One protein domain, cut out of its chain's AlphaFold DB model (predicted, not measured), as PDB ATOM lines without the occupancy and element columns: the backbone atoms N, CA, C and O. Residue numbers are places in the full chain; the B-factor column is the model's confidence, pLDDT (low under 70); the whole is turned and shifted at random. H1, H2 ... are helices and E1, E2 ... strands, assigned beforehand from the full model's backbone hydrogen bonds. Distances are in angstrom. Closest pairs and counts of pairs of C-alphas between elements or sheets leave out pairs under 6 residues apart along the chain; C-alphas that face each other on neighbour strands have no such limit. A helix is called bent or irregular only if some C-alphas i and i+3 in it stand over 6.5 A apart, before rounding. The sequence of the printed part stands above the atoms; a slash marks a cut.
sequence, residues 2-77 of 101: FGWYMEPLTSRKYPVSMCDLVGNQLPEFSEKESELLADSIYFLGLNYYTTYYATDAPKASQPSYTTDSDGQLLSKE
ATOM      1  N   PHE A   2     164.779 167.204 139.972       88.44
ATOM      2  CA  PHE A   2     165.150 168.565 140.420       88.44
ATOM      3  C   PHE A   2     163.988 169.397 141.006       88.44
ATOM      4  O   PHE A   2     164.111 169.945 142.098       88.44
ATOM      5  N   GLY A   3     162.839 169.423 140.320       89.81
ATOM      6  CA  GLY A   3     161.662 170.185 140.756       89.81
ATOM      7  C   GLY A   3     161.083 169.760 142.109       89.81
ATOM      8  O   GLY A   3     160.461 170.583 142.765       89.81
ATOM      9  N   TRP A   4     161.335 168.529 142.571       90.44
ATOM     10  CA  TRP A   4     160.870 168.074 143.888       90.44
ATOM     11  C   TRP A   4     161.416 168.969 145.006       90.44
ATOM     12  O   TRP A   4     160.689 169.333 145.919       90.44
ATOM     13  N   TYR A   5     162.678 169.381 144.907       90.00
ATOM     14  CA  TYR A   5     163.312 170.210 145.931       90.00
ATOM     15  C   TYR A   5     163.204 171.695 145.619       90.00
ATOM     16  O   TYR A   5     163.016 172.507 146.516       90.00
ATOM     17  N   MET A   6     163.315 172.053 144.344       92.00
ATOM     18  CA  MET A   6     163.392 173.456 143.956       92.00
ATOM     19  C   MET A   6     162.053 174.169 144.011       92.00
ATOM     20  O   MET A   6     162.022 175.326 144.408       92.00
ATOM     21  N   GLU A   7     160.965 173.494 143.646       92.69
ATOM     22  CA  GLU A   7     159.638 174.108 143.648       92.69
ATOM     23  C   GLU A   7     159.195 174.492 145.074       92.69
ATOM     24  O   GLU A   7     158.820 175.646 145.276       92.69
ATOM     25  N   PRO A   8     159.363 173.647 146.117       92.56
ATOM     26  CA  PRO A   8     159.103 174.078 147.490       92.56
ATOM     27  C   PRO A   8     159.952 175.269 147.936       92.56
ATOM     28  O   PRO A   8     159.483 176.099 148.707       92.56
ATOM     29  N   LEU A   9     161.185 175.391 147.452       91.12
ATOM     30  CA  LEU A   9     162.062 176.490 147.852       91.12
ATOM     31  C   LEU A   9     161.722 177.812 147.144       91.12
ATOM     32  O   LEU A   9     162.071 178.876 147.649       91.12
ATOM     33  N   THR A  10     161.039 177.774 145.996       88.81
ATOM     34  CA  THR A  10     160.646 178.974 145.237       88.81
ATOM     35  C   THR A  10     159.182 179.354 145.446       88.81
ATOM     36  O   THR A  10     158.871 180.524 145.668       88.81
ATOM     37  N   SER A  11     158.270 178.385 145.380       90.06
ATOM     38  CA  SER A  11     156.818 178.591 145.433       90.06
ATOM     39  C   SER A  11     156.178 178.107 146.735       90.06
ATOM     40  O   SER A  11     154.985 178.340 146.950       90.06
ATOM     41  N   ARG A  12     156.965 177.497 147.635       91.50
ATOM     42  CA  ARG A  12     156.517 176.926 148.921       91.50
ATOM     43  C   ARG A  12     155.519 175.779 148.776       91.50
ATOM     44  O   ARG A  12     154.801 175.450 149.720       91.50
ATOM     45  N   LYS A  13     155.459 175.178 147.585       92.00
ATOM     46  CA  LYS A  13     154.577 174.063 147.240       92.00
ATOM     47  C   LYS A  13     155.337 173.029 146.422       92.00
ATOM     48  O   LYS A  13     156.323 173.344 145.765       92.00
ATOM     49  N   TYR A  14     154.869 171.787 146.454       94.50
ATOM     50  CA  TYR A  14     155.367 170.775 145.529       94.50
ATOM     51  C   TYR A  14     154.880 171.040 144.095       94.50
ATOM     52  O   TYR A  14     153.835 171.671 143.906       94.50
ATOM     53  N   PRO A  15     155.598 170.536 143.071       94.25
ATOM     54  CA  PRO A  15     155.139 170.598 141.689       94.25
ATOM     55  C   PRO A  15     153.788 169.902 141.517       94.25
ATOM     56  O   PRO A  15     153.582 168.813 142.052       94.25
ATOM     57  N   VAL A  16     152.909 170.472 140.689       93.31
ATOM     58  CA  VAL A  16     151.574 169.908 140.407       93.31
ATOM     59  C   VAL A  16     151.662 168.451 139.946       93.31
ATOM     60  O   VAL A  16     150.947 167.604 140.465       93.31
ATOM     61  N   SER A  17     152.625 168.128 139.075       91.12
ATOM     62  CA  SER A  17     152.836 166.756 138.597       91.12
ATOM     63  C   SER A  17     153.115 165.755 139.723       91.12
ATOM     64  O   SER A  17     152.758 164.589 139.611       91.12
ATOM     65  N   MET A  18     153.773 166.186 140.805       92.00
ATOM     66  CA  MET A  18     154.018 165.335 141.970       92.00
ATOM     67  C   MET A  18     152.765 165.179 142.822       92.00
ATOM     68  O   MET A  18     152.496 164.074 143.285       92.00
ATOM     69  N   CYS A  19     151.998 166.253 143.008       93.25
ATOM     70  CA  CYS A  19     150.714 166.188 143.699       93.25
ATOM     71  C   CYS A  19     149.750 165.230 142.982       93.25
ATOM     72  O   CYS A  19     149.118 164.408 143.638       93.25
ATOM     73  N   ASP A  20     149.697 165.283 141.650       91.69
ATOM     74  CA  ASP A  20     148.829 164.427 140.836       91.69
ATOM     75  C   ASP A  20     149.268 162.954 140.861       91.69
ATOM     76  O   ASP A  20     148.428 162.057 140.922       91.69
ATOM     77  N   LEU A  21     150.581 162.700 140.819       88.19
ATOM     78  CA  LEU A  21     151.130 161.344 140.747       88.19
ATOM     79  C   LEU A  21     151.148 160.635 142.109       88.19
ATOM     80  O   LEU A  21     150.792 159.464 142.208       88.19
ATOM     81  N   VAL A  22     151.581 161.336 143.159       88.88
ATOM     82  CA  VAL A  22     151.787 160.765 144.502       88.88
ATOM     83  C   VAL A  22     150.517 160.875 145.355       88.88
ATOM     84  O   VAL A  22     150.247 160.011 146.197       88.88
ATOM     85  N   GLY A  23     149.716 161.922 145.139       88.94
ATOM     86  CA  GLY A  23     148.471 162.165 145.861       88.94
ATOM     87  C   GLY A  23     148.671 162.204 147.377       88.94
ATOM     88  O   GLY A  23     149.591 162.839 147.885       88.94
ATOM     89  N   ASN A  24     147.831 161.468 148.103       89.75
ATOM     90  CA  ASN A  24     147.768 161.482 149.571       89.75
ATOM     91  C   ASN A  24     149.038 160.977 150.284       89.75
ATOM     92  O   ASN A  24     149.135 161.098 151.502       89.75
ATOM     93  N   GLN A  25     149.975 160.352 149.564       89.38
ATOM     94  CA  GLN A  25     151.256 159.933 150.143       89.38
ATOM     95  C   GLN A  25     152.259 161.090 150.223       89.38
ATOM     96  O   GLN A  25     153.269 160.978 150.918       89.38
ATOM     97  N   LEU A  26     151.997 162.193 149.516       92.44
ATOM     98  CA  LEU A  26     152.833 163.379 149.548       92.44
ATOM     99  C   LEU A  26     152.463 164.199 150.794       92.44
ATOM    100  O   LEU A  26     151.315 164.627 150.910       92.44
ATOM    101  N   PRO A  27     153.393 164.415 151.740       92.81
ATOM    102  CA  PRO A  27     153.104 165.218 152.919       92.81
ATOM    103  C   PRO A  27     152.837 166.668 152.518       92.81
ATOM    104  O   PRO A  27     153.491 167.205 151.627       92.81
ATOM    105  N   GLU A  28     151.910 167.317 153.209       92.69
ATOM    106  CA  GLU A  28     151.670 168.748 153.049       92.69
ATOM    107  C   GLU A  28     152.553 169.536 154.012       92.69
ATOM    108  O   GLU A  28     152.749 169.141 155.162       92.69
ATOM    109  N   PHE A  29     153.080 170.667 153.545       93.06
ATOM    110  CA  PHE A  29     153.764 171.600 154.429       93.06
ATOM    111  C   PHE A  29     152.740 172.288 155.326       93.06
ATOM    112  O   PHE A  29     151.751 172.845 154.841       93.06
ATOM    113  N   SER A  30     153.003 172.315 156.630       94.25
ATOM    114  CA  SER A  30     152.304 173.236 157.522       94.25
ATOM    115  C   SER A  30     152.617 174.685 157.142       94.25
ATOM    116  O   SER A  30     153.643 174.979 156.528       94.25
ATOM    117  N   GLU A  31     151.755 175.616 157.551       92.62
ATOM    118  CA  GLU A  31     151.959 177.052 157.314       92.62
ATOM    119  C   GLU A  31     153.340 177.517 157.805       92.62
ATOM    120  O   GLU A  31     154.091 178.146 157.064       92.62
ATOM    121  N   LYS A  32     153.741 177.071 159.001       92.88
ATOM    122  CA  LYS A  32     155.055 177.369 159.581       92.88
ATOM    123  C   LYS A  32     156.219 176.807 158.759       92.88
ATOM    124  O   LYS A  32     157.243 177.466 158.621       92.88
ATOM    125  N   GLU A  33     156.108 175.588 158.240       93.00
ATOM    126  CA  GLU A  33     157.156 175.002 157.390       93.00
ATOM    127  C   GLU A  33     157.247 175.722 156.045       93.00
ATOM    128  O   GLU A  33     158.344 176.000 155.568       93.00
ATOM    129  N   SER A  34     156.100 176.079 155.468       92.06
ATOM    130  CA  SER A  34     156.007 176.863 154.237       92.06
ATOM    131  C   SER A  34     156.694 178.227 154.385       92.06
ATOM    132  O   SER A  34     157.441 178.652 153.503       92.06
ATOM    133  N   GLU A  35     156.512 178.889 155.528       90.06
ATOM    134  CA  GLU A  35     157.205 180.136 155.865       90.06
ATOM    135  C   GLU A  35     158.715 179.951 156.022       90.06
ATOM    136  O   GLU A  35     159.472 180.788 155.545       90.06
ATOM    137  N   LEU A  36     159.177 178.855 156.632       90.31
ATOM    138  CA  LEU A  36     160.612 178.570 156.765       90.31
ATOM    139  C   LEU A  36     161.304 178.332 155.419       90.31
ATOM    140  O   LEU A  36     162.508 178.550 155.303       90.31
ATOM    141  N   LEU A  37     160.562 177.880 154.406       89.62
ATOM    142  CA  LEU A  37     161.078 177.740 153.046       89.62
ATOM    143  C   LEU A  37     161.247 179.102 152.356       89.62
ATOM    144  O   LEU A  37     162.090 179.219 151.462       89.62
ATOM    145  N   ALA A  38     160.503 180.131 152.782       78.94
ATOM    146  CA  ALA A  38     160.653 181.491 152.276       78.94
ATOM    147  C   ALA A  38     162.077 182.002 152.526       78.94
ATOM    148  O   ALA A  38     162.581 181.925 153.642       78.94
ATOM    149  N   ASP A  39     162.716 182.528 151.482       78.94
ATOM    150  CA  ASP A  39     164.037 183.165 151.561       78.94
ATOM    151  C   ASP A  39     165.138 182.271 152.167       78.94
ATOM    152  O   ASP A  39     166.174 182.742 152.637       78.94
ATOM    153  N   SER A  40     164.936 180.950 152.125       87.44
ATOM    154  CA  SER A  40     165.885 179.959 152.641       87.44
ATOM    155  C   SER A  40     167.106 179.762 151.730       87.44
ATOM    156  O   SER A  40     168.127 179.228 152.166       87.44
ATOM    157  N   ILE A  41     167.034 180.222 150.473       87.12
ATOM    158  CA  ILE A  41     168.123 180.138 149.494       87.12
ATOM    159  C   ILE A  41     168.779 181.507 149.306       87.12
ATOM    160  O   ILE A  41     168.211 182.403 148.687       87.12
ATOM    161  N   TYR A  42     170.039 181.615 149.727       87.31
ATOM    162  CA  TYR A  42     170.914 182.749 149.395       87.31
ATOM    163  C   TYR A  42     171.840 182.453 148.209       87.31
ATOM    164  O   TYR A  42     172.231 183.356 147.474       87.31
ATOM    165  N   PHE A  43     172.193 181.182 148.009       90.62
ATOM    166  CA  PHE A  43     172.976 180.710 146.871       90.62
ATOM    167  C   PHE A  43     172.512 179.307 146.473       90.62
ATOM    168  O   PHE A  43     172.092 178.523 147.322       90.62
ATOM    169  N   LEU A  44     172.624 178.978 145.185       89.38
ATOM    170  CA  LEU A  44     172.299 177.657 144.656       89.38
ATOM    171  C   LEU A  44     173.534 177.054 143.986       89.38
ATOM    172  O   LEU A  44     173.960 177.508 142.926       89.38
ATOM    173  N   GLY A  45     174.108 176.026 144.608       91.31
ATOM    174  CA  GLY A  45     175.139 175.195 143.991       91.31
ATOM    175  C   GLY A  45     174.501 174.044 143.218       91.31
ATOM    176  O   GLY A  45     173.703 173.297 143.782       91.31
ATOM    177  N   LEU A  46     174.845 173.887 141.938       90.00
ATOM    178  CA  LEU A  46     174.330 172.806 141.098       90.00
ATOM    179  C   LEU A  46     175.421 171.778 140.816       90.00
ATOM    180  O   LEU A  46     176.433 172.079 140.187       90.00
ATOM    181  N   ASN A  47     175.168 170.541 141.237       89.00
ATOM    182  CA  ASN A  47     176.000 169.403 140.876       89.00
ATOM    183  C   ASN A  47     175.498 168.818 139.553       89.00
ATOM    184  O   ASN A  47     174.363 168.346 139.471       89.00
ATOM    185  N   TYR A  48     176.344 168.833 138.525       83.38
ATOM    186  CA  TYR A  48     176.016 168.325 137.194       83.38
ATOM    187  C   TYR A  48     177.092 167.345 136.726       83.38
ATOM    188  O   TYR A  48     178.260 167.706 136.611       83.38
ATOM    189  N   TYR A  49     176.682 166.109 136.443       81.25
ATOM    190  CA  TYR A  49     177.597 165.029 136.055       81.25
ATOM    191  C   TYR A  49     177.250 164.409 134.702       81.25
ATOM    192  O   TYR A  49     178.137 163.995 133.961       81.25
ATOM    193  N   THR A  50     175.961 164.308 134.372       82.81
ATOM    194  CA  THR A  50     175.492 163.598 133.180       82.81
ATOM    195  C   THR A  50     174.089 164.050 132.778       82.81
ATOM    196  O   THR A  50     173.414 164.762 133.522       82.81
ATOM    197  N   THR A  51     173.649 163.619 131.596       83.00
ATOM    198  CA  THR A  51     172.279 163.787 131.099       83.00
ATOM    199  C   THR A  51     171.721 162.460 130.611       83.00
ATOM    200  O   THR A  51     172.448 161.609 130.098       83.00
ATOM    201  N   TYR A  52     170.406 162.320 130.733       83.88
ATOM    202  CA  TYR A  52     169.654 161.158 130.277       83.88
ATOM    203  C   TYR A  52     168.630 161.593 129.235       83.88
ATOM    204  O   TYR A  52     168.105 162.706 129.301       83.88
ATOM    205  N   TYR A  53     168.337 160.708 128.289       86.00
ATOM    206  CA  TYR A  53     167.095 160.802 127.534       86.00
ATOM    207  C   TYR A  53     165.972 160.192 128.373       86.00
ATOM    208  O   TYR A  53     166.194 159.186 129.044       86.00
ATOM    209  N   ALA A  54     164.789 160.799 128.340       87.81
ATOM    210  CA  ALA A  54     163.611 160.312 129.045       87.81
ATOM    211  C   ALA A  54     162.474 160.066 128.049       87.81
ATOM    212  O   ALA A  54     162.286 160.845 127.114       87.81
ATOM    213  N   THR A  55     161.735 158.986 128.262       90.81
ATOM    214  CA  THR A  55     160.493 158.647 127.557       90.81
ATOM    215  C   THR A  55     159.482 158.130 128.571       90.81
ATOM    216  O   THR A  55     159.875 157.731 129.668       90.81
ATOM    217  N   ASP A  56     158.201 158.106 128.218       90.25
ATOM    218  CA  ASP A  56     157.168 157.529 129.082       90.25
ATOM    219  C   ASP A  56     157.451 156.048 129.354       90.25
ATOM    220  O   ASP A  56     157.777 155.283 128.438       90.25
ATOM    221  N   ALA A  57     157.341 155.642 130.621       86.50
ATOM    222  CA  ALA A  57     157.455 154.245 131.008       86.50
ATOM    223  C   ALA A  57     156.097 153.528 130.892       86.50
ATOM    224  O   ALA A  57     155.041 154.125 131.118       86.50
ATOM    225  N   PRO A  58     156.087 152.219 130.587       84.69
ATOM    226  CA  PRO A  58     154.885 151.416 130.758       84.69
ATOM    227  C   PRO A  58     154.504 151.357 132.242       84.69
ATOM    228  O   PRO A  58     155.374 151.290 133.111       84.69
ATOM    229  N   LYS A  59     153.198 151.321 132.533       82.62
ATOM    230  CA  LYS A  59     152.707 151.210 133.913       82.62
ATOM    231  C   LYS A  59     153.272 149.964 134.589       82.62
ATOM    232  O   LYS A  59     153.062 148.845 134.115       82.62
ATOM    233  N   ALA A  60     153.955 150.165 135.711       80.81
ATOM    234  CA  ALA A  60     154.458 149.072 136.524       80.81
ATOM    235  C   ALA A  60     153.296 148.325 137.197       80.81
ATOM    236  O   ALA A  60     152.318 148.925 137.642       80.81
ATOM    237  N   SER A  61     153.401 146.998 137.276       80.44
ATOM    238  CA  SER A  61     152.416 146.162 137.975       80.44
ATOM    239  C   SER A  61     152.579 146.205 139.495       80.44
ATOM    240  O   SER A  61     151.630 145.905 140.218       80.44
ATOM    241  N   GLN A  62     153.771 146.566 139.978       82.38
ATOM    242  CA  GLN A  62     154.086 146.728 141.392       82.38
ATOM    243  C   GLN A  62     154.885 148.019 141.614       82.38
ATOM    244  O   GLN A  62     155.726 148.342 140.772       82.38
ATOM    245  N   PRO A  63     154.660 148.732 142.733       81.12
ATOM    246  CA  PRO A  63     155.446 149.908 143.087       81.12
ATOM    247  C   PRO A  63     156.919 149.540 143.283       81.12
ATOM    248  O   PRO A  63     157.237 148.547 143.939       81.12
ATOM    249  N   SER A  64     157.816 150.347 142.731       83.38
ATOM    250  CA  SER A  64     159.259 150.199 142.888       83.38
ATOM    251  C   SER A  64     159.916 151.555 142.714       83.38
ATOM    252  O   SER A  64     159.581 152.297 141.793       83.38
ATOM    253  N   TYR A  65     160.957 151.813 143.507       79.06
ATOM    254  CA  TYR A  65     161.785 153.014 143.382       79.06
ATOM    255  C   TYR A  65     162.261 153.272 141.940       79.06
ATOM    256  O   TYR A  65     162.363 154.412 141.498       79.06
ATOM    257  N   THR A  66     162.544 152.209 141.183       79.75
ATOM    258  CA  THR A  66     163.009 152.310 139.790       79.75
ATOM    259  C   THR A  66     161.920 152.727 138.804       79.75
ATOM    260  O   THR A  66     162.243 153.166 137.703       79.75
ATOM    261  N   THR A  67     160.649 152.576 139.170       82.00
ATOM    262  CA  THR A  67     159.489 152.859 138.318       82.00
ATOM    263  C   THR A  67     158.682 154.065 138.787       82.00
ATOM    264  O   THR A  67     157.902 154.579 138.002       82.00
ATOM    265  N   ASP A  68     158.905 154.566 140.006       80.62
ATOM    266  CA  ASP A  68     158.141 155.670 140.621       80.62
ATOM    267  C   ASP A  68     158.156 156.980 139.823       80.62
ATOM    268  O   ASP A  68     157.292 157.833 139.998       80.62
ATOM    269  N   SER A  69     159.152 157.176 138.956       80.94
ATOM    270  CA  SER A  69     159.208 158.375 138.116       80.94
ATOM    271  C   SER A  69     158.249 158.351 136.922       80.94
ATOM    272  O   SER A  69     158.177 159.355 136.218       80.94
ATOM    273  N   ASP A  70     157.585 157.216 136.657       84.12
ATOM    274  CA  ASP A  70     156.758 156.950 135.467       84.12
ATOM    275  C   ASP A  70     157.461 157.256 134.125       84.12
ATOM    276  O   ASP A  70     156.849 157.317 133.059       84.12
ATOM    277  N   GLY A  71     158.790 157.386 134.162       84.31
ATOM    278  CA  GLY A  71     159.651 157.658 133.024       84.31
ATOM    279  C   GLY A  71     160.768 156.627 132.917       84.31
ATOM    280  O   GLY A  71     161.351 156.190 133.909       84.31
ATOM    281  N   GLN A  72     161.087 156.239 131.688       85.81
ATOM    282  CA  GLN A  72     162.227 155.394 131.379       85.81
ATOM    283  C   GLN A  72     163.421 156.277 131.007       85.81
ATOM    284  O   GLN A  72     163.373 157.037 130.037       85.81
ATOM    285  N   LEU A  73     164.502 156.165 131.785       84.38
ATOM    286  CA  LEU A  73     165.757 156.867 131.528       84.38
ATOM    287  C   LEU A  73     166.678 156.001 130.670       84.38
ATOM    288  O   LEU A  73     167.023 154.880 131.035       84.38
ATOM    289  N   LEU A  74     167.113 156.552 129.545       80.00
ATOM    290  CA  LEU A  74     168.109 155.954 128.667       80.00
ATOM    291  C   LEU A  74     169.414 156.734 128.829       80.00
ATOM    292  O   LEU A  74     169.461 157.957 128.639       80.00
ATOM    293  N   SER A  75     170.478 156.035 129.223       70.00
ATOM    294  CA  SER A  75     171.808 156.624 129.346       70.00
ATOM    295  C   SER A  75     172.322 157.063 127.975       70.00
ATOM    296  O   SER A  75     172.269 156.329 126.988       70.00
ATOM    297  N   LYS A  76     172.876 158.278 127.905       60.66
ATOM    298  CA  LYS A  76     173.776 158.650 126.810       60.66
ATOM    299  C   LYS A  76     175.133 158.000 127.069       60.66
ATOM    300  O   LYS A  76     176.022 158.652 127.605       60.66
ATOM    301  N   GLU A  77     175.330 156.745 126.681       56.84
ATOM    302  CA  GLU A  77     176.663 156.133 126.815       56.84
ATOM    303  C   GLU A  77     177.719 156.706 125.855       56.84
ATOM    304  O   GLU A  77     178.899 156.428 126.021       56.84
TER     305      GLU A  77
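Overview. This is residues 2 to 77 of the 101 residues of an uncharacterized protein of Vigna angularis var. angularis (UniProt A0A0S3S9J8). This is a loose, flat, open frame: the short helices H1, H2 and H3 form a group at one end and the two-stranded hairpin E1 and E2 stands at the other. The long unnamed stretch of residues 38 to 51 runs along one side from H3 to E1, and the loop tip, residues 61 to 66, sticks out free. The printed part has 76 residues, with three named helices and then two named antiparallel strands along the chain; the class is mixed, with under half of the residues in named elements. The radius of gyration of the C-alphas is 15.4 A and the spans are 39 by 32 by 16 A.

Along the chain. H1, residues 2 to 11, begins with C-alpha 2 at (165.150, 168.565, 140.420) and is 14.0 A long; it is neither bent nor irregular, but only just: C-alphas 4 and 7 are 6.2 A apart. H2, residues 16 to 25, is 13.9 A long and irregular, with C-alphas 21 and 24 9.4 A apart. H3 is residues 31 to 37, 10.1 A. E1 is residues 52 to 56, 13.1 A. E2, residues 71 to 75, 12.7 A, ends with C-alpha 75 at (171.808, 156.624, 129.346).

Arrangement. H1 touches H3, the closest C-alphas being those of Leu 9 and Leu 37, 5.4 A; they run opposite ways at a steep tilt of 68 degrees, only just short of about perpendicular. H1 and H2 are close but not clearly touching, with the C-alphas of Trp 4 and Met 18 7.6 A apart. H1 and H2 are each apart from E1 and E2. The hairpin E1 and E2 has N 53 and O 74 at 3.0 A. Every O i to N i+4 pair is within hydrogen-bond range in H3, and 4 of 6 in H1 and in H2.

Size, cuts and confidence. The C-alphas of Lys 32 and Glu 77, the two farthest apart, are 44.6 A apart. The printed part has no cut. The links H3 to E1 and E1 to E2 are long. Residues 76 to 77 are under pLDDT 70.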